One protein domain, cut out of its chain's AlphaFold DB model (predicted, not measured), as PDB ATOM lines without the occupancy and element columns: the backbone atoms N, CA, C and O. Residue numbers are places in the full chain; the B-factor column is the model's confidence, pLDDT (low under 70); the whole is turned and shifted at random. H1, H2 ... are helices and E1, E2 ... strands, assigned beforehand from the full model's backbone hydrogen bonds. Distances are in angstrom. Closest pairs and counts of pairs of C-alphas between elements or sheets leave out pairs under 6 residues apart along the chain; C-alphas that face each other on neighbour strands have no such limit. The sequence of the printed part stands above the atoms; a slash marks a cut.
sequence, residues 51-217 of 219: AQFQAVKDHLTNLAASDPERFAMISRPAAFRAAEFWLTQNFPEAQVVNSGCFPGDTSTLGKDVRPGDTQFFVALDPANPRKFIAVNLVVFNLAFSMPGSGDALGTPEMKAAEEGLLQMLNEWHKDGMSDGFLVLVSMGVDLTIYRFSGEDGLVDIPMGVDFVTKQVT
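AT A GLANCE: This is residues 51 to 217 of the 219 residues of an uncharacterized protein of Diaporthe ampelina (UniProt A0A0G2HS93). A strongly twisted sheet of six strands is the middle of three layers, with the long helix H2 over one face and H4 on the other; H1 folds back to meet H2 at residues 70 to 72, and its residues 51 to 56 stick out. Short H3 packs on H4, and short H5 packs on E5. The printed part has 167 residues with five named helices and six named strands, in the order H1 H2 E1 H3 E2 E3 H4 E4 E5 E6 H5; the sheet, E1 E2 E3 E4 E5 E6 strand beside strand, is mixed, as is the class, helices and strands. It is compact, with a radius of gyration of the C-alphas of 15.9 A, and spans 49 by 34 by 27 A.

HOW THE PARTS SIT: Start with H1, residues 51 to 66, and H2, residues 68 to 90: they form a helical hairpin, opposite ways at a steep tilt of 39 degrees, and touch through residues 60 to 64 and 70 to 72 alone, closest at the C-alphas of Ala 64 and Phe 71, 5.2 A. H2 is on the sheet at a height of 8.7 A, over E2, residues 118 to 125, and E3, residues 128 to 139. Edge strand E1, residues 95 to 98, is antiparallel to E2, with N 97 and O 122 at 2.8 A. H3, residues 106 to 109, touches residues 160 to 167 alone of H4, residues 156 to 174; the C-alphas of Thr 108 and Gly 164 are closest, 4.5 A. E2 and E3 form an antiparallel hairpin, with N 121 and O 136 at 2.8 A. H4 is on the face opposite H2, between parallel neighbours E3 and E4, residues 182 to 187, in a strand-helix-strand unit with a right-handed crossover; N 137 and O 184 are 2.9 A apart. E4, E5, residues 190 to 197, and E6, residues 201 to 204, form a meander, each strand antiparallel to the one before; see N 183 and O 194, 2.8 A, and N 195 and O 203, 2.9 A. H5, residues 210 to 215, is on the sheet; the C-alphas of Leu 191 and Val 212 are the closest of E5 and H5, 6.4 A. In H1 and H4 every O i to N i+4 pair is within hydrogen-bond range, in H2 18 of 19, in H5 0 of 2, with 0 of 3 O i to N i+3 pairs; H3 is too short for an i+4 pair.

IN THESE COORDINATES: Find C-alpha 51 at (173.092, 150.707, 162.804), where H1 begins its 22.6 A. H2 covers 32.0 A, E2 23.6 A and E3 27.8 A, with a bend of 63 degrees at residue 131. H4 runs 27.0 A to C-alpha 174 at (183.709, 193.290, 139.705); E4 covers 16.6 A and E5 22.5 A. H5 ends at C-alpha 215, (167.111, 164.694, 156.186).

THE WHOLE: Look at Ala 51 and Lys 174 for the two C-alphas farthest apart, 49.6 A. The printed part has no cut, and its one long link is E3 to H4, 16 residues. The pLDDT is under 70 at residues 145 to 148 and 206 to 217.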
ATOM      1  N   ALA A  51     172.123 151.337 161.911       86.62
ATOM      2  CA  ALA A  51     173.092 150.707 162.804       86.62
ATOM      3  C   ALA A  51     174.543 150.992 162.375       86.62
ATOM      4  O   ALA A  51     175.409 151.213 163.222       86.62
ATOM      5  N   GLN A  52     174.809 151.016 161.063       86.69
ATOM      6  CA  GLN A  52     176.123 151.379 160.535       86.69
ATOM      7  C   GLN A  52     176.436 152.858 160.784       86.69
ATOM      8  O   GLN A  52     177.544 153.167 161.224       86.69
ATOM      9  N   PHE A  53     175.475 153.753 160.540       84.94
ATOM     10  CA  PHE A  53     175.625 155.179 160.833       84.94
ATOM     11  C   PHE A  53     175.971 155.411 162.308       84.94
ATOM     12  O   PHE A  53     176.985 156.044 162.612       84.94
ATOM     13  N   GLN A  54     175.199 154.821 163.225       84.44
ATOM     14  CA  GLN A  54     175.415 154.991 164.657       84.44
ATOM     15  C   GLN A  54     176.761 154.408 165.115       84.44
ATOM     16  O   GLN A  54     177.476 155.047 165.884       84.44
ATOM     17  N   ALA A  55     177.179 153.254 164.581       88.56
ATOM     18  CA  ALA A  55     178.487 152.675 164.891       88.56
ATOM     19  C   ALA A  55     179.657 153.568 164.433       88.56
ATOM     20  O   ALA A  55     180.645 153.727 165.155       88.56
ATOM     21  N   VAL A  56     179.553 154.178 163.245       87.50
ATOM     22  CA  VAL A  56     180.555 155.134 162.745       87.50
ATOM     23  C   VAL A  56     180.562 156.400 163.598       87.50
ATOM     24  O   VAL A  56     181.635 156.872 163.976       87.50
ATOM     25  N   LYS A  57     179.383 156.917 163.953       85.19
ATOM     26  CA  LYS A  57     179.230 158.082 164.828       85.19
ATOM     27  C   LYS A  57     179.894 157.858 166.190       85.19
ATOM     28  O   LYS A  57     180.686 158.700 166.619       85.19
ATOM     29  N   ASP A  58     179.649 156.717 166.830       88.31
ATOM     30  CA  ASP A  58     180.246 156.370 168.124       88.31
ATOM     31  C   ASP A  58     181.771 156.230 168.020       88.31
ATOM     32  O   ASP A  58     182.515 156.734 168.866       88.31
ATOM     33  N   HIS A  59     182.263 155.587 166.955       89.50
ATOM     34  CA  HIS A  59     183.697 155.445 166.716       89.50
ATOM     35  C   HIS A  59     184.393 156.802 166.556       89.50
ATOM     36  O   HIS A  59     185.403 157.056 167.213       89.50
ATOM     37  N   LEU A  60     183.847 157.684 165.712       89.12
ATOM     38  CA  LEU A  60     184.414 159.008 165.461       89.12
ATOM     39  C   LEU A  60     184.346 159.906 166.698       89.12
ATOM     40  O   LEU A  60     185.310 160.618 166.970       89.12
ATOM     41  N   THR A  61     183.272 159.814 167.485       86.81
ATOM     42  CA  THR A  61     183.141 160.537 168.762       86.81
ATOM     43  C   THR A  61     184.230 160.116 169.750       86.81
ATOM     44  O   THR A  61     184.930 160.958 170.313       86.81
ATOM     45  N   ASN A  62     184.438 158.807 169.920       90.38
ATOM     46  CA  ASN A  62     185.488 158.288 170.799       90.38
ATOM     47  C   ASN A  62     186.892 158.656 170.299       90.38
ATOM     48  O   ASN A  62     187.779 158.970 171.098       90.38
ATOM     49  N   LEU A  63     187.102 158.638 168.981       90.25
ATOM     50  CA  LEU A  63     188.374 159.024 168.382       90.25
ATOM     51  C   LEU A  63     188.659 160.516 168.583       90.25
ATOM     52  O   LEU A  63     189.765 160.861 168.976       90.25
ATOM     53  N   ALA A  64     187.664 161.386 168.395       89.25
ATOM     54  CA  ALA A  64     187.801 162.821 168.631       89.25
ATOM     55  C   ALA A  64     188.211 163.142 170.077       89.25
ATOM     56  O   ALA A  64     188.998 164.059 170.297       89.25
ATOM     57  N   ALA A  65     187.712 162.375 171.052       88.38
ATOM     58  CA  ALA A  65     188.051 162.553 172.463       88.38
ATOM     59  C   ALA A  65     189.438 161.996 172.837       88.38
ATOM     60  O   ALA A  65     190.125 162.573 173.677       88.38
ATOM     61  N   SER A  66     189.837 160.863 172.249       93.75
ATOM     62  CA  SER A  66     191.062 160.141 172.633       93.75
ATOM     63  C   SER A  66     192.299 160.514 171.811       93.75
ATOM     64  O   SER A  66     193.408 160.472 172.338       93.75
ATOM     65  N   ASP A  67     192.119 160.887 170.544       94.25
ATOM     66  CA  ASP A  67     193.185 161.241 169.605       94.25
ATOM     67  C   ASP A  67     192.678 162.289 168.586       94.25
ATOM     68  O   ASP A  67     192.329 161.961 167.442       94.25
ATOM     69  N   PRO A  68     192.608 163.576 168.990       90.19
ATOM     70  CA  PRO A  68     192.079 164.651 168.148       90.19
ATOM     71  C   PRO A  68     192.850 164.845 166.837       90.19
ATOM     72  O   PRO A  68     192.269 165.240 165.827       90.19
ATOM     73  N   GLU A  69     194.157 164.568 166.834       91.38
ATOM     74  CA  GLU A  69     194.995 164.685 165.639       91.38
ATOM     75  C   GLU A  69     194.641 163.599 164.622       91.38
ATOM     76  O   GLU A  69     194.405 163.892 163.445       91.38
ATOM     77  N   ARG A  70     194.510 162.347 165.070       92.44
ATOM     78  CA  ARG A  70     194.080 161.251 164.199       92.44
ATOM     79  C   ARG A  70     192.646 161.421 163.719       92.44
ATOM     80  O   ARG A  70     192.363 161.124 162.558       92.44
ATOM     81  N   PHE A  71     191.756 161.931 164.570       91.75
ATOM     82  CA  PHE A  71     190.422 162.340 164.146       91.75
ATOM     83  C   PHE A  71     190.506 163.377 163.012       91.75
ATOM     84  O   PHE A  71     189.906 163.175 161.958       91.75
ATOM     85  N   ALA A  72     191.318 164.431 163.166       89.94
ATOM     86  CA  ALA A  72     191.523 165.448 162.132       89.94
ATOM     87  C   ALA A  72     192.008 164.848 160.803       89.94
ATOM     88  O   ALA A  72     191.522 165.214 159.730       89.94
ATOM     89  N   MET A  73     192.953 163.907 160.869       90.25
ATOM     90  CA  MET A  73     193.513 163.238 159.693       90.25
ATOM     91  C   MET A  73     192.476 162.444 158.892       90.25
ATOM     92  O   MET A  73     192.630 162.314 157.679       90.25
ATOM     93  N   ILE A  74     191.438 161.918 159.546       89.88
ATOM     94  CA  ILE A  74     190.401 161.091 158.914       89.88
ATOM     95  C   ILE A  74     189.203 161.947 158.499       89.88
ATOM     96  O   ILE A  74     188.767 161.899 157.346       89.88
ATOM     97  N   SER A  75     188.691 162.756 159.423       88.94
ATOM     98  CA  SER A  75     187.428 163.474 159.257       88.94
ATOM     99  C   SER A  75     187.540 164.646 158.290       88.94
ATOM    100  O   SER A  75     186.611 164.893 157.527       88.94
ATOM    101  N   ARG A  76     188.688 165.338 158.239       90.69
ATOM    102  CA  ARG A  76     188.865 166.470 157.316       90.69
ATOM    103  C   ARG A  76     188.812 166.037 155.843       90.69
ATOM    104  O   ARG A  76     187.999 166.591 155.104       90.69
ATOM    105  N   PRO A  77     189.587 165.033 155.379       90.69
ATOM    106  CA  PRO A  77     189.428 164.523 154.017       90.69
ATOM    107  C   PRO A  77     188.030 163.963 153.736       90.69
ATOM    108  O   PRO A  77     187.554 164.082 152.608       90.69
ATOM    109  N   ALA A  78     187.372 163.356 154.731       89.19
ATOM    110  CA  ALA A  78     186.012 162.844 154.580       89.19
ATOM    111  C   ALA A  78     184.999 163.973 154.325       89.19
ATOM    112  O   ALA A  78     184.235 163.881 153.368       89.19
ATOM    113  N   ALA A  79     185.056 165.067 155.095       89.38
ATOM    114  CA  ALA A  79     184.212 166.247 154.891       89.38
ATOM    115  C   ALA A  79     184.400 166.846 153.487       89.38
ATOM    116  O   ALA A  79     183.435 167.159 152.791       89.38
ATOM    117  N   PHE A  80     185.648 166.933 153.021       92.94
ATOM    118  CA  PHE A  80     185.957 167.448 151.686       92.94
ATOM    119  C   PHE A  80     185.403 166.544 150.576       92.94
ATOM    120  O   PHE A  80     184.817 167.038 149.615       92.94
ATOM    121  N   ARG A  81     185.522 165.219 150.717       91.62
ATOM    122  CA  ARG A  81     184.929 164.268 149.761       91.62
ATOM    123  C   ARG A  81     183.405 164.303 149.771       91.62
ATOM    124  O   ARG A  81     182.808 164.171 148.710       91.62
ATOM    125  N   ALA A  82     182.781 164.484 150.934       89.25
ATOM    126  CA  ALA A  82     181.329 164.591 151.041       89.25
ATOM    127  C   ALA A  82     180.801 165.801 150.256       89.25
ATOM    128  O   ALA A  82     179.838 165.672 149.505       89.25
ATOM    129  N   ALA A  83     181.479 166.948 150.351       91.62
ATOM    130  CA  ALA A  83     181.129 168.145 149.591       91.62
ATOM    131  C   ALA A  83     181.292 167.963 148.072       91.62
ATOM    132  O   ALA A  83     180.410 168.354 147.306       91.62
ATOM    133  N   GLU A  84     182.394 167.348 147.631       93.88
ATOM    134  CA  GLU A  84     182.605 167.009 146.220       93.88
ATOM    135  C   GLU A  84     181.509 166.067 145.708       93.88
ATOM    136  O   GLU A  84     180.882 166.340 144.684       93.88
ATOM    137  N   PHE A  85     181.222 165.004 146.464       91.44
ATOM    138  CA  PHE A  85     180.189 164.035 146.128       91.44
ATOM    139  C   PHE A  85     178.805 164.682 146.042       91.44
ATOM    140  O   PHE A  85     178.085 164.445 145.074       91.44
ATOM    141  N   TRP A  86     178.455 165.548 146.995       91.25
ATOM    142  CA  TRP A  86     177.193 166.285 146.980       91.25
ATOM    143  C   TRP A  86     177.041 167.117 145.702       91.25
ATOM    144  O   TRP A  86     175.993 167.053 145.057       91.25
ATOM    145  N   LEU A  87     178.088 167.843 145.285       93.69
ATOM    146  CA  LEU A  87     178.067 168.614 144.037       93.69
ATOM    147  C   LEU A  87     177.912 167.706 142.812       93.69
ATOM    148  O   LEU A  87     177.125 168.022 141.925       93.69
ATOM    149  N   THR A  88     178.613 166.571 142.763       93.81
ATOM    150  CA  THR A  88     178.494 165.614 141.651       93.81
ATOM    151  C   THR A  88     177.090 165.016 141.549       93.81
ATOM    152  O   THR A  88     176.577 164.867 140.444       93.81
ATOM    153  N   GLN A  89     176.453 164.692 142.677       91.06
ATOM    154  CA  GLN A  89     175.097 164.133 142.681       91.06
ATOM    155  C   GLN A  89     174.041 165.172 142.285       91.06
ATOM    156  O   GLN A  89     173.112 164.855 141.547       91.06
ATOM    157  N   ASN A  90     174.188 166.417 142.743       91.50
ATOM    158  CA  ASN A  90     173.206 167.475 142.490       91.50
ATOM    159  C   ASN A  90     173.412 168.192 141.142       91.50
ATOM    160  O   ASN A  90     172.475 168.800 140.624       91.50
ATOM    161  N   PHE A  91     174.602 168.094 140.539       92.94
ATOM    162  CA  PHE A  91     174.925 168.671 139.230       92.94
ATOM    163  C   PHE A  91     175.663 167.656 138.338       92.94
ATOM    164  O   PHE A  91     176.831 167.863 138.007       92.94
ATOM    165  N   PRO A  92     175.004 166.562 137.912       92.12
ATOM    166  CA  PRO A  92     175.662 165.462 137.196       92.12
ATOM    167  C   PRO A  92     176.233 165.865 135.828       92.12
ATOM    168  O   PRO A  92     177.150 165.223 135.324       92.12
ATOM    169  N   GLU A  93     175.706 166.933 135.226       92.38
ATOM    170  CA  GLU A  93     176.196 167.477 133.955       92.38
ATOM    171  C   GLU A  93     177.311 168.520 134.137       92.38
ATOM    172  O   GLU A  93     177.886 168.979 133.152       92.38
ATOM    173  N   ALA A  94     177.625 168.919 135.373       94.50
ATOM    174  CA  ALA A  94     178.647 169.917 135.652       94.50
ATOM    175  C   ALA A  94     180.045 169.298 135.745       94.50
ATOM    176  O   ALA A  94     180.239 168.161 136.174       94.50
ATOM    177  N   GLN A  95     181.058 170.103 135.431       95.62
ATOM    178  CA  GLN A  95     182.431 169.792 135.797       95.62
ATOM    179  C   GLN A  95     182.678 170.240 137.242       95.62
ATOM    180  O   GLN A  95     182.794 171.438 137.509       95.62
ATOM    181  N   VAL A  96     182.784 169.285 138.167       96.19
ATOM    182  CA  VAL A  96     183.160 169.556 139.563       96.19
ATOM    183  C   VAL A  96     184.683 169.607 139.687       96.19
ATOM    184  O   VAL A  96     185.386 168.719 139.204       96.19
ATOM    185  N   VAL A  97     185.204 170.665 140.307       95.44
ATOM    186  CA  VAL A  97     186.642 170.894 140.480       95.44
ATOM    187  C   VAL A  97     186.951 171.229 141.935       95.44
ATOM    188  O   VAL A  97     186.469 172.227 142.475       95.44
ATOM    189  N   ASN A  98     187.832 170.437 142.548       95.38
ATOM    190  CA  ASN A  98     188.517 170.811 143.780       95.38
ATOM    191  C   ASN A  98     189.524 171.936 143.474       95.38
ATOM    192  O   ASN A  98     190.531 171.726 142.795       95.38
ATOM    193  N   SER A  99     189.246 173.138 143.975       93.81
ATOM    194  CA  SER A  99     190.044 174.346 143.722       93.81
ATOM    195  C   SER A  99     191.109 174.616 144.797       93.81
ATOM    196  O   SER A  99     191.786 175.646 144.751       93.81
ATOM    197  N   GLY A 100     191.302 173.693 145.744       93.44
ATOM    198  CA  GLY A 100     192.197 173.865 146.891       93.44
ATOM    199  C   GLY A 100     191.572 174.685 148.024       93.44
ATOM    200  O   GLY A 100     190.357 174.842 148.103       93.44
ATOM    201  N   CYS A 101     192.414 175.206 148.914       93.06
ATOM    202  CA  CYS A 101     191.992 176.101 149.995       93.06
ATOM    203  C   CYS A 101     191.293 177.362 149.466       93.06
ATOM    204  O   CYS A 101     191.379 177.681 148.277       93.06
ATOM    205  N   PHE A 102     190.660 178.106 150.375       92.00
ATOM    206  CA  PHE A 102     189.989 179.368 150.071       92.00
ATOM    207  C   PHE A 102     190.816 180.282 149.137       92.00
ATOM    208  O   PHE A 102     191.954 180.630 149.474       92.00
ATOM    209  N   PRO A 103     190.286 180.656 147.952       87.44
ATOM    210  CA  PRO A 103     191.070 181.361 146.941       87.44
ATOM    211  C   PRO A 103     191.111 182.888 147.123       87.44
ATOM    212  O   PRO A 103     191.858 183.551 146.399       87.44
ATOM    213  N   GLY A 104     190.330 183.438 148.059       86.56
ATOM    214  CA  GLY A 104     190.287 184.863 148.385       86.56
ATOM    215  C   GLY A 104     191.383 185.318 149.354       86.56
ATOM    216  O   GLY A 104     192.346 184.601 149.641       86.56
ATOM    217  N   ASP A 105     191.239 186.540 149.866       87.12
ATOM    218  CA  ASP A 105     192.074 187.029 150.961       87.12
ATOM    219  C   ASP A 105     191.720 186.278 152.249       87.12
ATOM    220  O   ASP A 105     190.640 186.425 152.803       87.12
ATOM    221  N   THR A 106     192.645 185.466 152.752       86.88
ATOM    222  CA  THR A 106     192.419 184.645 153.946       86.88
ATOM    223  C   THR A 106     192.144 185.452 155.213       86.88
ATOM    224  O   THR A 106     191.658 184.883 156.182       86.88
ATOM    225  N   SER A 107     192.449 186.754 155.233       86.62
ATOM    226  CA  SER A 107     192.080 187.626 156.354       86.62
ATOM    227  C   SER A 107     190.570 187.879 156.456       86.62
ATOM    228  O   SER A 107     190.103 188.280 157.520       86.62
ATOM    229  N   THR A 108     189.800 187.594 155.397       85.81
ATOM    230  CA  THR A 108     188.340 187.777 155.376       85.81
ATOM    231  C   THR A 108     187.570 186.598 155.963       85.81
ATOM    232  O   THR A 108     186.398 186.752 156.278       85.81
ATOM    233  N   LEU A 109     188.216 185.445 156.169       83.81
ATOM    234  CA  LEU A 109     187.597 184.256 156.771       83.81
ATOM    235  C   LEU A 109     187.394 184.373 158.292       83.81
ATOM    236  O   LEU A 109     186.930 183.436 158.936       83.81
ATOM    237  N   GLY A 110     187.759 185.509 158.886       79.25
ATOM    238  CA  GLY A 110     187.790 185.683 160.332       79.25
ATOM    239  C   GLY A 110     188.977 184.970 160.982       79.25
ATOM    240  O   GLY A 110     189.673 184.150 160.387       79.25
ATOM    241  N   LYS A 111     189.244 185.316 162.242       81.31
ATOM    242  CA  LYS A 111     190.383 184.778 163.009       81.31
ATOM    243  C   LYS A 111     190.222 183.296 163.382       81.31
ATOM    244  O   LYS A 111     191.211 182.642 163.705       81.31
ATOM    245  N   ASP A 112     188.987 182.803 163.363       78.06
ATOM    246  CA  ASP A 112     188.612 181.487 163.881       78.06
ATOM    247  C   ASP A 112     188.573 180.410 162.774       78.06
ATOM    248  O   ASP A 112     188.569 179.217 163.068       78.06
ATOM    249  N   VAL A 113     188.655 180.807 161.495       83.75
ATOM    250  CA  VAL A 113     188.743 179.887 160.350       83.75
ATOM    251  C   VAL A 113     190.169 179.860 159.809       83.75
ATOM    252  O   VAL A 113     190.712 180.851 159.318       83.75
ATOM    253  N   ARG A 114     190.801 178.687 159.858       84.44
ATOM    254  CA  ARG A 114     192.160 178.503 159.338       84.44
ATOM    255  C   ARG A 114     192.111 178.178 157.847       84.44
ATOM    256  O   ARG A 114     191.430 177.228 157.473       84.44
ATOM    257  N   PRO A 115     192.916 178.830 156.988       84.06
ATOM    258  CA  PRO A 115     192.917 178.534 155.553       84.06
ATOM    259  C   PRO A 115     193.190 177.062 155.216       84.06
ATOM    260  O   PRO A 115     192.577 176.519 154.301       84.06
ATOM    261  N   GLY A 116     194.076 176.402 155.973       85.69
ATOM    262  CA  GLY A 116     194.395 174.978 155.797       85.69
ATOM    263  C   GLY A 116     193.277 174.015 156.208       85.69
ATOM    264  O   GLY A 116     193.326 172.842 155.844       85.69
ATOM    265  N   ASP A 117     192.271 174.513 156.921       89.56
ATOM    266  CA  ASP A 117     191.071 173.770 157.293       89.56
ATOM    267  C   ASP A 117     189.877 174.152 156.407       89.56
ATOM    268  O   ASP A 117     188.743 173.772 156.679       89.56
ATOM    269  N   THR A 118     190.132 174.860 155.303       94.19
ATOM    270  CA  THR A 118     189.125 175.144 154.280       94.19
ATOM    271  C   THR A 118     189.392 174.384 152.994       94.19
ATOM    272  O   THR A 118     190.543 174.130 152.624       94.19
ATOM    273  N   GLN A 119     188.320 174.094 152.269       96.56
ATOM    274  CA  GLN A 119     188.385 173.514 150.939       96.56
ATOM    275  C   GLN A 119     187.300 174.125 150.056       96.56
ATOM    276  O   GLN A 119     186.125 174.132 150.407       96.56
ATOM    277  N   PHE A 120     187.707 174.645 148.904       97.06
ATOM    278  CA  PHE A 120     186.836 175.290 147.936       97.06
ATOM    279  C   PHE A 120     186.587 174.369 146.740       97.06
ATOM    280  O   PHE A 120     187.529 173.861 146.121       97.06
ATOM    281  N   PHE A 121     185.319 174.176 146.404       97.44
ATOM    282  CA  PHE A 121     184.866 173.399 145.257       97.44
ATOM    283  C   PHE A 121     184.023 174.265 144.335       97.44
ATOM    284  O   PHE A 121     183.305 175.157 144.784       97.44
ATOM    285  N   VAL A 122     184.085 173.979 143.039       96.19
ATOM    286  CA  VAL A 122     183.277 174.667 142.028       96.19
ATOM    287  C   VAL A 122     182.615 173.644 141.118       96.19
ATOM    288  O   VAL A 122     183.251 172.670 140.725       96.19
ATOM    289  N   ALA A 123     181.351 173.869 140.780       96.56
ATOM    290  CA  ALA A 123     180.638 173.178 139.716       96.56
ATOM    291  C   ALA A 123     180.500 174.147 138.536       96.56
ATOM    292  O   ALA A 123     179.928 175.232 138.674       96.56
ATOM    293  N   LEU A 124     181.059 173.772 137.388       94.62
ATOM    294  CA  LEU A 124     181.149 174.609 136.192       94.62
ATOM    295  C   LEU A 124     180.334 174.014 135.047       94.62
ATOM    296  O   LEU A 124     180.238 172.796 134.914       94.62
ATOM    297  N   ASP A 125     179.818 174.879 134.180       91.25
ATOM    298  CA  ASP A 125     179.281 174.465 132.885       91.25
ATOM    299  C   ASP A 125     180.435 173.945 131.994       91.25
ATOM    300  O   ASP A 125     181.353 174.715 131.681       91.25
ATOM    301  N   PRO A 126     180.428 172.670 131.552       90.69
ATOM    302  CA  PRO A 126     181.500 172.134 130.711       90.69
ATOM    303  C   PRO A 126     181.634 172.852 129.361       90.69
ATOM    304  O   PRO A 126     182.726 172.898 128.791       90.69
ATOM    305  N   ALA A 127     180.541 173.416 128.836       90.88
ATOM    306  CA  ALA A 127     180.541 174.168 127.587       90.88
ATOM    307  C   ALA A 127     181.044 175.608 127.776       90.88
ATOM    308  O   ALA A 127     181.560 176.216 126.833       90.88
ATOM    309  N   ASN A 128     180.933 176.154 128.989       86.56
ATOM    310  CA  ASN A 128     181.455 177.468 129.340       86.56
ATOM    311  C   ASN A 128     182.095 177.455 130.739       86.56
ATOM    312  O   ASN A 128     181.435 177.802 131.718       86.56
ATOM    313  N   PRO A 129     183.410 177.188 130.853       76.25
ATOM    314  CA  PRO A 129     184.089 177.075 132.145       76.25
ATOM    315  C   PRO A 129     184.205 178.404 132.911       76.25
ATOM    316  O   PRO A 129     184.788 178.441 133.989       76.25
ATOM    317  N   ARG A 130     183.692 179.515 132.360       79.25
ATOM    318  CA  ARG A 130     183.543 180.795 133.074       79.25
ATOM    319  C   ARG A 130     182.174 180.960 133.731       79.25
ATOM    320  O   ARG A 130     181.974 181.930 134.454       79.25
ATOM    321  N   LYS A 131     181.236 180.055 133.451       86.62
ATOM    322  CA  LYS A 131     179.898 180.054 134.023       86.62
ATOM    323  C   LYS A 131     179.868 179.080 135.195       86.62
ATOM    324  O   LYS A 131     179.925 177.863 135.017       86.62
ATOM    325  N   PHE A 132     179.784 179.645 136.391       91.75
ATOM    326  CA  PHE A 132     179.579 178.882 137.612       91.75
ATOM    327  C   PHE A 132     178.127 178.409 137.682       91.75
ATOM    328  O   PHE A 132     177.204 179.144 137.336       91.75
ATOM    329  N   ILE A 133     177.940 177.169 138.117       94.31
ATOM    330  CA  ILE A 133     176.636 176.598 138.469       94.31
ATOM    331  C   ILE A 133     176.486 176.638 139.989       94.31
ATOM    332  O   ILE A 133     175.464 177.090 140.505       94.31
ATOM    333  N   ALA A 134     177.536 176.221 140.698       95.56
ATOM    334  CA  ALA A 134     177.617 176.293 142.145       95.56
ATOM    335  C   ALA A 134     179.066 176.466 142.618       95.56
ATOM    336  O   ALA A 134     180.008 176.048 141.941       95.56
ATOM    337  N   VAL A 135     179.241 177.029 143.807       96.62
ATOM    338  CA  VAL A 135     180.505 177.028 144.551       96.62
ATOM    339  C   VAL A 135     180.240 176.530 145.964       96.62
ATOM    340  O   VAL A 135     179.186 176.826 146.515       96.62
ATOM    341  N   ASN A 136     181.175 175.786 146.550       96.94
ATOM    342  CA  ASN A 136     181.069 175.305 147.924       96.94
ATOM    343  C   ASN A 136     182.359 175.584 148.699       96.94
ATOM    344  O   ASN A 136     183.433 175.132 148.297       96.94
ATOM    345  N   LEU A 137     182.243 176.320 149.802       96.88
ATOM    346  CA  LEU A 137     183.299 176.486 150.791       96.88
ATOM    347  C   LEU A 137     183.044 175.548 151.971       96.88
ATOM    348  O   LEU A 137     182.132 175.753 152.768       96.88
ATOM    349  N   VAL A 138     183.902 174.543 152.108       95.31
ATOM    350  CA  VAL A 138     183.895 173.634 153.252       95.31
ATOM    351  C   VAL A 138     184.828 174.169 154.322       95.31
ATOM    352  O   VAL A 138     185.997 174.431 154.039       95.31
ATOM    353  N   VAL A 139     184.325 174.281 155.547       93.56
ATOM    354  CA  VAL A 139     185.082 174.638 156.744       93.56
ATOM    355  C   VAL A 139     185.163 173.415 157.646       93.56
ATOM    356  O   VAL A 139     184.156 172.873 158.094       93.56
ATOM    357  N   PHE A 140     186.382 172.968 157.921       91.12
ATOM    358  CA  PHE A 140     186.656 171.972 158.940       91.12
ATOM    359  C   PHE A 140     187.028 172.682 160.243       91.12
ATOM    360  O   PHE A 140     187.909 173.537 160.268       91.12
ATOM    361  N   ASN A 141     186.374 172.322 161.343       87.00
ATOM    362  CA  ASN A 141     186.698 172.861 162.656       87.00
ATOM    363  C   ASN A 141     186.726 171.718 163.672       87.00
ATOM    364  O   ASN A 141     185.721 171.049 163.886       87.00
ATOM    365  N   LEU A 142     187.876 171.505 164.319       82.56
ATOM    366  CA  LEU A 142     188.033 170.450 165.325       82.56
ATOM    367  C   LEU A 142     187.164 170.659 166.566       82.56
ATOM    368  O   LEU A 142     186.813 169.678 167.219       82.56
ATOM    369  N   ALA A 143     186.790 171.905 166.873       76.12
ATOM    370  CA  ALA A 143     185.832 172.194 167.936       76.12
ATOM    371  C   ALA A 143     184.435 171.621 167.627       76.12
ATOM    372  O   ALA A 143     183.667 171.356 168.543       76.12
ATOM    373  N   PHE A 144     184.149 171.354 166.348       72.06
ATOM    374  CA  PHE A 144     182.929 170.732 165.843       72.06
ATOM    375  C   PHE A 144     183.261 169.339 165.303       72.06
ATOM    376  O   PHE A 144     183.065 169.032 164.128       72.06
ATOM    377  N   SER A 145     183.821 168.488 166.162       63.25
ATOM    378  CA  SER A 145     184.236 167.140 165.772       63.25
ATOM    379  C   SER A 145     183.054 166.229 165.421       63.25
ATOM    380  O   SER A 145     183.179 165.421 164.511       63.25
ATOM    381  N   MET A 146     181.893 166.383 166.059       68.69
ATOM    382  CA  MET A 146     180.665 165.647 165.711       68.69
ATOM    383  C   MET A 146     179.410 166.494 165.996       68.69
ATOM    384  O   MET A 146     178.630 166.131 166.877       68.69
ATOM    385  N   PRO A 147     179.225 167.646 165.322       65.25
ATOM    386  CA  PRO A 147     178.045 168.475 165.522       65.25
ATOM    387  C   PRO A 147     176.781 167.693 165.184       65.25
ATOM    388  O   PRO A 147     176.736 166.945 164.200       65.25
ATOM    389  N   GLY A 148     175.751 167.880 166.001       69.38
ATOM    390  CA  GLY A 148     174.391 167.601 165.590       69.38
ATOM    391  C   GLY A 148     173.996 168.501 164.421       69.38
ATOM    392  O   GLY A 148     174.609 169.535 164.159       69.38
ATOM    393  N   SER A 149     172.952 168.090 163.709       75.38
ATOM    394  CA  SER A 149     172.347 168.931 162.682       75.38
ATOM    395  C   SER A 149     171.885 170.256 163.298       75.38
ATOM    396  O   SER A 149     171.076 170.260 164.223       75.38
ATOM    397  N   GLY A 150     172.357 171.364 162.743       78.94
ATOM    398  CA  GLY A 150     172.066 172.729 163.155       78.94
ATOM    399  C   GLY A 150     173.112 173.359 164.075       78.94
ATOM    400  O   GLY A 150     173.070 174.574 164.258       78.94
ATOM    401  N   ASP A 151     174.050 172.591 164.635       83.56
ATOM    402  CA  ASP A 151     174.984 173.097 165.651       83.56
ATOM    403  C   ASP A 151     176.002 174.095 165.086       83.56
ATOM    404  O   ASP A 151     176.463 174.978 165.811       83.56
ATOM    405  N   ALA A 152     176.376 173.970 163.810       85.50
ATOM    406  CA  ALA A 152     177.285 174.915 163.167       85.50
ATOM    407  C   ALA A 152     176.552 176.150 162.619       85.50
ATOM    408  O   ALA A 152     177.182 177.195 162.412       85.50
ATOM    409  N   LEU A 153     175.231 176.073 162.416       86.19
ATOM    410  CA  LEU A 153     174.446 177.174 161.863       86.19
ATOM    411  C   LEU A 153     174.487 178.394 162.789       86.19
ATOM    412  O   LEU A 153     174.140 178.339 163.965       86.19
ATOM    413  N   GLY A 154     174.897 179.539 162.241       85.31
ATOM    414  CA  GLY A 154     174.959 180.794 162.997       85.31
ATOM    415  C   GLY A 154     176.159 180.927 163.937       85.31
ATOM    416  O   GLY A 154     176.289 181.958 164.595       85.31
ATOM    417  N   THR A 155     177.054 179.937 163.979       88.94
ATOM    418  CA  THR A 155     178.322 180.058 164.708       88.94
ATOM    419  C   THR A 155     179.198 181.165 164.109       88.94
ATOM    420  O   THR A 155     179.108 181.429 162.901       88.94
ATOM    421  N   PRO A 156     180.056 181.825 164.915       89.69
ATOM    422  CA  PRO A 156     180.976 182.846 164.414       89.69
ATOM    423  C   PRO A 156     181.837 182.355 163.246       89.69
ATOM    424  O   PRO A 156     182.065 183.099 162.299       89.69
ATOM    425  N   GLU A 157     182.276 181.098 163.283       89.38
ATOM    426  CA  GLU A 157     183.107 180.480 162.255       89.38
ATOM    427  C   GLU A 157     182.360 180.305 160.932       89.38
ATOM    428  O   GLU A 157     182.877 180.684 159.880       89.38
ATOM    429  N   MET A 158     181.132 179.779 160.971       90.62
ATOM    430  CA  MET A 158     180.323 179.610 159.763       90.62
ATOM    431  C   MET A 158     179.931 180.967 159.166       90.62
ATOM    432  O   MET A 158     180.043 181.161 157.957       90.62
ATOM    433  N   LYS A 159     179.565 181.939 160.011       91.62
ATOM    434  CA  LYS A 159     179.243 183.308 159.576       91.62
ATOM    435  C   LYS A 159     180.448 184.023 158.969       91.62
ATOM    436  O   LYS A 159     180.319 184.634 157.912       91.62
ATOM    437  N   ALA A 160     181.629 183.890 159.567       91.38
ATOM    438  CA  ALA A 160     182.852 184.467 159.014       91.38
ATOM    439  C   ALA A 160     183.231 183.837 157.662       91.38
ATOM    440  O   ALA A 160     183.704 184.531 156.762       91.38
ATOM    441  N   ALA A 161     182.979 182.537 157.477       92.94
ATOM    442  CA  ALA A 161     183.166 181.880 156.188       92.94
ATOM    443  C   ALA A 161     182.167 182.371 155.123       92.94
ATOM    444  O   ALA A 161     182.573 182.616 153.986       92.94
ATOM    445  N   GLU A 162     180.893 182.563 155.483       94.56
ATOM    446  CA  GLU A 162     179.869 183.160 154.610       94.56
ATOM    447  C   GLU A 162     180.251 184.587 154.183       94.56
ATOM    448  O   GLU A 162     180.234 184.908 152.991       94.56
ATOM    449  N   GLU A 163     180.664 185.429 155.133       93.62
ATOM    450  CA  GLU A 163     181.107 186.802 154.875       93.62
ATOM    451  C   GLU A 163     182.369 186.852 154.008       93.62
ATOM    452  O   GLU A 163     182.428 187.605 153.029       93.62
ATOM    453  N   GLY A 164     183.373 186.032 154.332       93.38
ATOM    454  CA  GLY A 164     184.613 185.942 153.570       93.38
ATOM    455  C   GLY A 164     184.361 185.495 152.132       93.38
ATOM    456  O   GLY A 164     184.897 186.091 151.190       93.38
ATOM    457  N   LEU A 165     183.487 184.501 151.948       95.19
ATOM    458  CA  LEU A 165     183.065 184.034 150.634       95.19
ATOM    459  C   LEU A 165     182.332 185.131 149.857       95.19
ATOM    460  O   LEU A 165     182.702 185.395 148.716       95.19
ATOM    461  N   LEU A 166     181.369 185.829 150.463       95.88
ATOM    462  CA  LEU A 166     180.669 186.946 149.818       95.88
ATOM    463  C   LEU A 166     181.638 188.049 149.365       95.88
ATOM    464  O   LEU A 166     181.538 188.528 148.235       95.88
ATOM    465  N   GLN A 167     182.602 188.437 150.204       94.56
ATOM    466  CA  GLN A 167     183.606 189.440 149.830       94.56
ATOM    467  C   GLN A 167     184.400 189.004 148.593       94.56
ATOM    468  O   GLN A 167     184.539 189.779 147.645       94.56
ATOM    469  N   MET A 168     184.848 187.748 148.561       94.06
ATOM    470  CA  MET A 168     185.549 187.185 147.410       94.06
ATOM    471  C   MET A 168     184.672 187.160 146.149       94.06
ATOM    472  O   MET A 168     185.132 187.540 145.073       94.06
ATOM    473  N   LEU A 169     183.408 186.746 146.264       94.94
ATOM    474  CA  LEU A 169     182.486 186.703 145.127       94.94
ATOM    475  C   LEU A 169     182.176 188.107 144.591       94.94
ATOM    476  O   LEU A 169     182.106 188.294 143.377       94.94
ATOM    477  N   ASN A 170     182.085 189.111 145.464       94.81
ATOM    478  CA  ASN A 170     181.943 190.511 145.067       94.81
ATOM    479  C   ASN A 170     183.163 191.020 144.288       94.81
ATOM    480  O   ASN A 170     183.009 191.768 143.321       94.81
ATOM    481  N   GLU A 171     184.378 190.630 144.680       92.88
ATOM    482  CA  GLU A 171     185.587 190.931 143.905       92.88
ATOM    483  C   GLU A 171     185.557 190.246 142.535       92.88
ATOM    484  O   GLU A 171     185.791 190.896 141.517       92.88
ATOM    485  N   TRP A 172     185.193 188.963 142.483       91.81
ATOM    486  CA  TRP A 172     185.094 188.225 141.221       91.81
ATOM    487  C   TRP A 172     184.022 188.802 140.291       91.81
ATOM    488  O   TRP A 172     184.227 188.858 139.079       91.81
ATOM    489  N   HIS A 173     182.900 189.269 140.841       92.44
ATOM    490  CA  HIS A 173     181.841 189.927 140.082       92.44
ATOM    491  C   HIS A 173     182.312 191.257 139.479       92.44
ATOM    492  O   HIS A 173     182.082 191.511 138.297       92.44
ATOM    493  N   LYS A 174     183.064 192.071 140.237       92.50
ATOM    494  CA  LYS A 174     183.709 193.290 139.705       92.50
ATOM    495  C   LYS A 174     184.673 192.984 138.554       92.50
ATOM    496  O   LYS A 174     184.799 193.793 137.638       92.50
ATOM    497  N   ASP A 175     185.288 191.803 138.571       89.75
ATOM    498  CA  ASP A 175     186.159 191.293 137.506       89.75
ATOM    499  C   ASP A 175     185.394 190.611 136.344       89.75
ATOM    500  O   ASP A 175     186.010 190.058 135.425       89.75
ATOM    501  N   GLY A 176     184.057 190.670 136.340       87.94
ATOM    502  CA  GLY A 176     183.198 190.202 135.250       87.94
ATOM    503  C   GLY A 176     182.718 188.753 135.365       87.94
ATOM    504  O   GLY A 176     182.281 188.181 134.364       87.94
ATOM    505  N   MET A 177     182.811 188.133 136.547       88.56
ATOM    506  CA  MET A 177     182.111 186.874 136.832       88.56
ATOM    507  C   MET A 177     180.590 187.089 136.772       88.56
ATOM    508  O   MET A 177     180.094 188.088 137.279       88.56
ATOM    509  N   SER A 178     179.854 186.143 136.181       85.56
ATOM    510  CA  SER A 178     178.384 186.167 136.152       85.56
ATOM    511  C   SER A 178     177.772 185.930 137.535       85.56
ATOM    512  O   SER A 178     178.338 185.187 138.333       85.56
ATOM    513  N   ASP A 179     176.589 186.482 137.781       91.25
ATOM    514  CA  ASP A 179     175.767 186.217 138.962       91.25
ATOM    515  C   ASP A 179     174.800 185.028 138.753       91.25
ATOM    516  O   ASP A 179     174.875 184.298 137.759       91.25
ATOM    517  N   GLY A 180     173.928 184.778 139.735       91.25
ATOM    518  CA  GLY A 180     172.820 183.823 139.643       91.25
ATOM    519  C   GLY A 180     173.159 182.362 139.957       91.25
ATOM    520  O   GLY A 180     172.265 181.517 139.900       91.25
ATOM    521  N   PHE A 181     174.409 182.048 140.301       93.38
ATOM    522  CA  PHE A 181     174.838 180.698 140.687       93.38
ATOM    523  C   PHE A 181     174.626 180.422 142.183       93.38
ATOM    524  O   PHE A 181     174.412 181.338 142.983       93.38
ATOM    525  N   LEU A 182     174.682 179.143 142.560       94.88
ATOM    526  CA  LEU A 182     174.499 178.714 143.945       94.88
ATOM    527  C   LEU A 182     175.781 178.871 144.764       94.88
ATOM    528  O   LEU A 182     176.872 178.525 144.313       94.88
ATOM    529  N   VAL A 183     175.639 179.348 145.992       95.81
ATOM    530  CA  VAL A 183     176.736 179.497 146.948       95.81
ATOM    531  C   VAL A 183     176.445 178.626 148.148       95.81
ATOM    532  O   VAL A 183     175.395 178.756 148.767       95.81
ATOM    533  N   LEU A 184     177.376 177.733 148.447       95.06
ATOM    534  CA  LEU A 184     177.284 176.773 149.526       95.06
ATOM    535  C   LEU A 184     178.381 177.061 150.550       95.06
ATOM    536  O   LEU A 184     179.541 177.261 150.176       95.06
ATOM    537  N   VAL A 185     178.018 177.055 151.828       94.44
ATOM    538  CA  VAL A 185     178.978 177.032 152.935       94.44
ATOM    539  C   VAL A 185     178.631 175.851 153.819       94.44
ATOM    540  O   VAL A 185     177.517 175.766 154.329       94.44
ATOM    541  N   SER A 186     179.565 174.918 153.976       92.69
ATOM    542  CA  SER A 186     179.345 173.704 154.765       92.69
ATOM    543  C   SER A 186     180.348 173.573 155.899       92.69
ATOM    544  O   SER A 186     181.545 173.778 155.689       92.69
ATOM    545  N   MET A 187     179.870 173.170 157.072       90.94
ATOM    546  CA  MET A 187     180.680 172.929 158.260       90.94
ATOM    547  C   MET A 187     180.099 171.752 159.047       90.94
ATOM    548  O   MET A 187     178.960 171.791 159.500       90.94
ATOM    549  N   GLY A 188     180.881 170.681 159.197       85.69
ATOM    550  CA  GLY A 188     180.370 169.432 159.763       85.69
ATOM    551  C   GLY A 188     179.278 168.821 158.879       85.69
ATOM    552  O   GLY A 188     179.528 168.539 157.707       85.69
ATOM    553  N   VAL A 189     178.088 168.609 159.446       81.00
ATOM    554  CA  VAL A 189     176.896 168.125 158.721       81.00
ATOM    555  C   VAL A 189     176.007 169.259 158.207       81.00
ATOM    556  O   VAL A 189     175.080 169.005 157.440       81.00
ATOM    557  N   ASP A 190     176.290 170.497 158.607       85.75
ATOM    558  CA  ASP A 190     175.489 171.654 158.239       85.75
ATOM    559  C   ASP A 190     175.951 172.255 156.922       85.75
ATOM    560  O   ASP A 190     177.142 172.310 156.603       85.75
ATOM    561  N   LEU A 191     174.977 172.737 156.162       88.12
ATOM    562  CA  LEU A 191     175.172 173.360 154.870       88.12
ATOM    563  C   LEU A 191     174.150 174.489 154.719       88.12
ATOM    564  O   LEU A 191     172.948 174.261 154.845       88.12
ATOM    565  N   THR A 192     174.628 175.695 154.423       90.75
ATOM    566  CA  THR A 192     173.796 176.814 153.971       90.75
ATOM    567  C   THR A 192     173.896 176.941 152.457       90.75
ATOM    568  O   THR A 192     174.972 176.782 151.878       90.75
ATOM    569  N   ILE A 193     172.760 177.191 151.801       91.94
ATOM    570  CA  ILE A 193     172.675 177.357 150.347       91.94
ATOM    571  C   ILE A 193     172.026 178.706 150.040       91.94
ATOM    572  O   ILE A 193     170.899 178.973 150.453       91.94
ATOM    573  N   TYR A 194     172.723 179.511 149.248       93.44
ATOM    574  CA  TYR A 194     172.292 180.818 148.770       93.44
ATOM    575  C   TYR A 194     172.312 180.871 147.246       93.44
ATOM    576  O   TYR A 194     172.948 180.051 146.580       93.44
ATOM    577  N   ARG A 195     171.688 181.904 146.686       93.94
ATOM    578  CA  ARG A 195     171.964 182.374 145.328       93.94
ATOM    579  C   ARG A 195     172.805 183.644 145.399       93.94
ATOM    580  O   ARG A 195     172.437 184.574 146.111       93.94
ATOM    581  N   PHE A 196     173.891 183.712 144.637       95.81
ATOM    582  CA  PHE A 196     174.665 184.947 144.514       95.81
ATOM    583  C   PHE A 196     173.983 185.936 143.559       95.81
ATOM    584  O   PHE A 196     173.660 185.586 142.424       95.81
ATOM    585  N   SER A 197     173.794 187.170 144.014       94.62
ATOM    586  CA  SER A 197     173.354 188.339 143.251       94.62
ATOM    587  C   SER A 197     174.456 189.389 143.328       94.62
ATOM    588  O   SER A 197     174.930 189.708 144.417       94.62
ATOM    589  N   GLY A 198     174.872 189.947 142.189       90.69
ATOM    590  CA  GLY A 198     175.860 191.030 142.188       90.69
ATOM    591  C   GLY A 198     175.359 192.310 142.872       90.69
ATOM    592  O   GLY A 198     176.172 193.127 143.303       90.69
ATOM    593  N   GLU A 199     174.037 192.475 142.967       91.56
ATOM    594  CA  GLU A 199     173.363 193.607 143.610       91.56
ATOM    595  C   GLU A 199     173.031 193.309 145.081       91.56
ATOM    596  O   GLU A 199     173.364 194.103 145.959       91.56
ATOM    597  N   ASP A 200     172.446 192.139 145.355       92.88
ATOM    598  CA  ASP A 200     171.904 191.794 146.679       92.88
ATOM    599  C   ASP A 200     172.849 190.932 147.538       92.88
ATOM    600  O   ASP A 200     172.560 190.651 148.700       92.88
ATOM    601  N   GLY A 201     173.975 190.473 146.987       94.31
ATOM    602  CA  GLY A 201     174.906 189.575 147.670       94.31
ATOM    603  C   GLY A 201     174.382 188.139 147.778       94.31
ATOM    604  O   GLY A 201     174.018 187.526 146.775       94.31
ATOM    605  N   LEU A 202     174.402 187.558 148.982       93.56
ATOM    606  CA  LEU A 202     173.884 186.206 149.226       93.56
ATOM    607  C   LEU A 202     172.381 186.269 149.506       93.56
ATOM    608  O   LEU A 202     171.957 186.763 150.546       93.56
ATOM    609  N   VAL A 203     171.582 185.752 148.575       92.44
ATOM    610  CA  VAL A 203     170.121 185.715 148.679       92.44
ATOM    611  C   VAL A 203     169.682 184.330 149.141       92.44
ATOM    612  O   VAL A 203     169.985 183.333 148.478       92.44
ATOM    613  N   ASP A 204     168.950 184.268 150.254       87.25
ATOM    614  CA  ASP A 204     168.344 183.031 150.744       87.25
ATOM    615  C   ASP A 204     167.428 182.414 149.684       87.25
ATOM    616  O   ASP A 204     166.606 183.092 149.057       87.25
ATOM    617  N   ILE A 205     167.540 181.099 149.508       82.69
ATOM    618  CA  ILE A 205     166.576 180.340 148.716       82.69
ATOM    619  C   ILE A 205     165.593 179.635 149.664       82.69
ATOM    620  O   ILE A 205     166.030 179.112 150.689       82.69
ATOM    621  N   PRO A 206     164.288 179.548 149.333       62.38
ATOM    622  CA  PRO A 206     163.250 178.969 150.204       62.38
ATOM    623  C   PRO A 206     163.470 177.515 150.677       62.38
ATOM    624  O   PRO A 206     162.663 176.999 151.441       62.38
ATOM    625  N   MET A 207     164.538 176.845 150.229       61.81
ATOM    626  CA  MET A 207     164.929 175.482 150.614       61.81
ATOM    627  C   MET A 207     166.366 175.375 151.162       61.81
ATOM    628  O   MET A 207     166.831 174.271 151.414       61.81
ATOM    629  N   GLY A 208     167.103 176.479 151.318       56.25
ATOM    630  CA  GLY A 208     168.558 176.434 151.511       56.25
ATOM    631  C   GLY A 208     169.028 175.972 152.891       56.25
ATOM    632  O   GLY A 208     170.051 175.306 152.983       56.25
ATOM    633  N   VAL A 209     168.275 176.289 153.949       52.06
ATOM    634  CA  VAL A 209     168.630 175.978 155.351       52.06
ATOM    635  C   VAL A 209     167.789 174.819 155.908       52.06
ATOM    636  O   VAL A 209     168.281 173.949 156.624       52.06
ATOM    637  N   ASP A 210     166.518 174.751 155.507       47.53
ATOM    638  CA  ASP A 210     165.550 173.745 155.963       47.53
ATOM    639  C   ASP A 210     165.739 172.352 155.335       47.53
ATOM    640  O   ASP A 210     165.258 171.358 155.881       47.53
ATOM    641  N   PHE A 211     166.393 172.257 154.170       51.41
ATOM    642  CA  PHE A 211     166.562 170.983 153.460       51.41
ATOM    643  C   PHE A 211     167.593 170.069 154.136       51.41
ATOM    644  O   PHE A 211     167.380 168.862 154.243       51.41
ATOM    645  N   VAL A 212     168.694 170.645 154.622       50.88
ATOM    646  CA  VAL A 212     169.809 169.897 155.222       50.88
ATOM    647  C   VAL A 212     169.440 169.409 156.620       50.88
ATOM    648  O   VAL A 212     169.723 168.270 156.977       50.88
ATOM    649  N   THR A 213     168.713 170.231 157.377       48.44
ATOM    650  CA  THR A 213     168.361 169.940 158.771       48.44
ATOM    651  C   THR A 213     167.297 168.851 158.942       48.44
ATOM    652  O   THR A 213     167.253 168.207 159.986       48.44
ATOM    653  N   LYS A 214     166.456 168.596 157.928       45.50
ATOM    654  CA  LYS A 214     165.345 167.624 158.007       45.50
ATOM    655  C   LYS A 214     165.672 166.218 157.490       45.50
ATOM    656  O   LYS A 214     164.911 165.302 157.777       45.50
ATOM    657  N   GLN A 215     166.756 166.021 156.730       48.88
ATOM    658  CA  GLN A 215     167.111 164.694 156.186       48.88
ATOM    659  C   GLN A 215     168.073 163.884 157.067       48.88
ATOM    660  O   GLN A 215     168.208 162.683 156.856       48.88
ATOM    661  N   VAL A 216     168.725 164.506 158.057       46.19
ATOM    662  CA  VAL A 216     169.688 163.817 158.944       46.19
ATOM    663  C   VAL A 216     168.993 163.075 160.095       46.19
ATOM    664  O   VAL A 216     169.567 162.164 160.684       46.19
ATOM    665  N   THR A 217     167.736 163.400 160.398       42.66
ATOM    666  CA  THR A 217     166.889 162.588 161.280       42.66
ATOM    667  C   THR A 217     166.213 161.492 160.459       42.66
ATOM    668  O   THR A 217     165.173 161.723 159.845       42.66
TER     669      THR A 217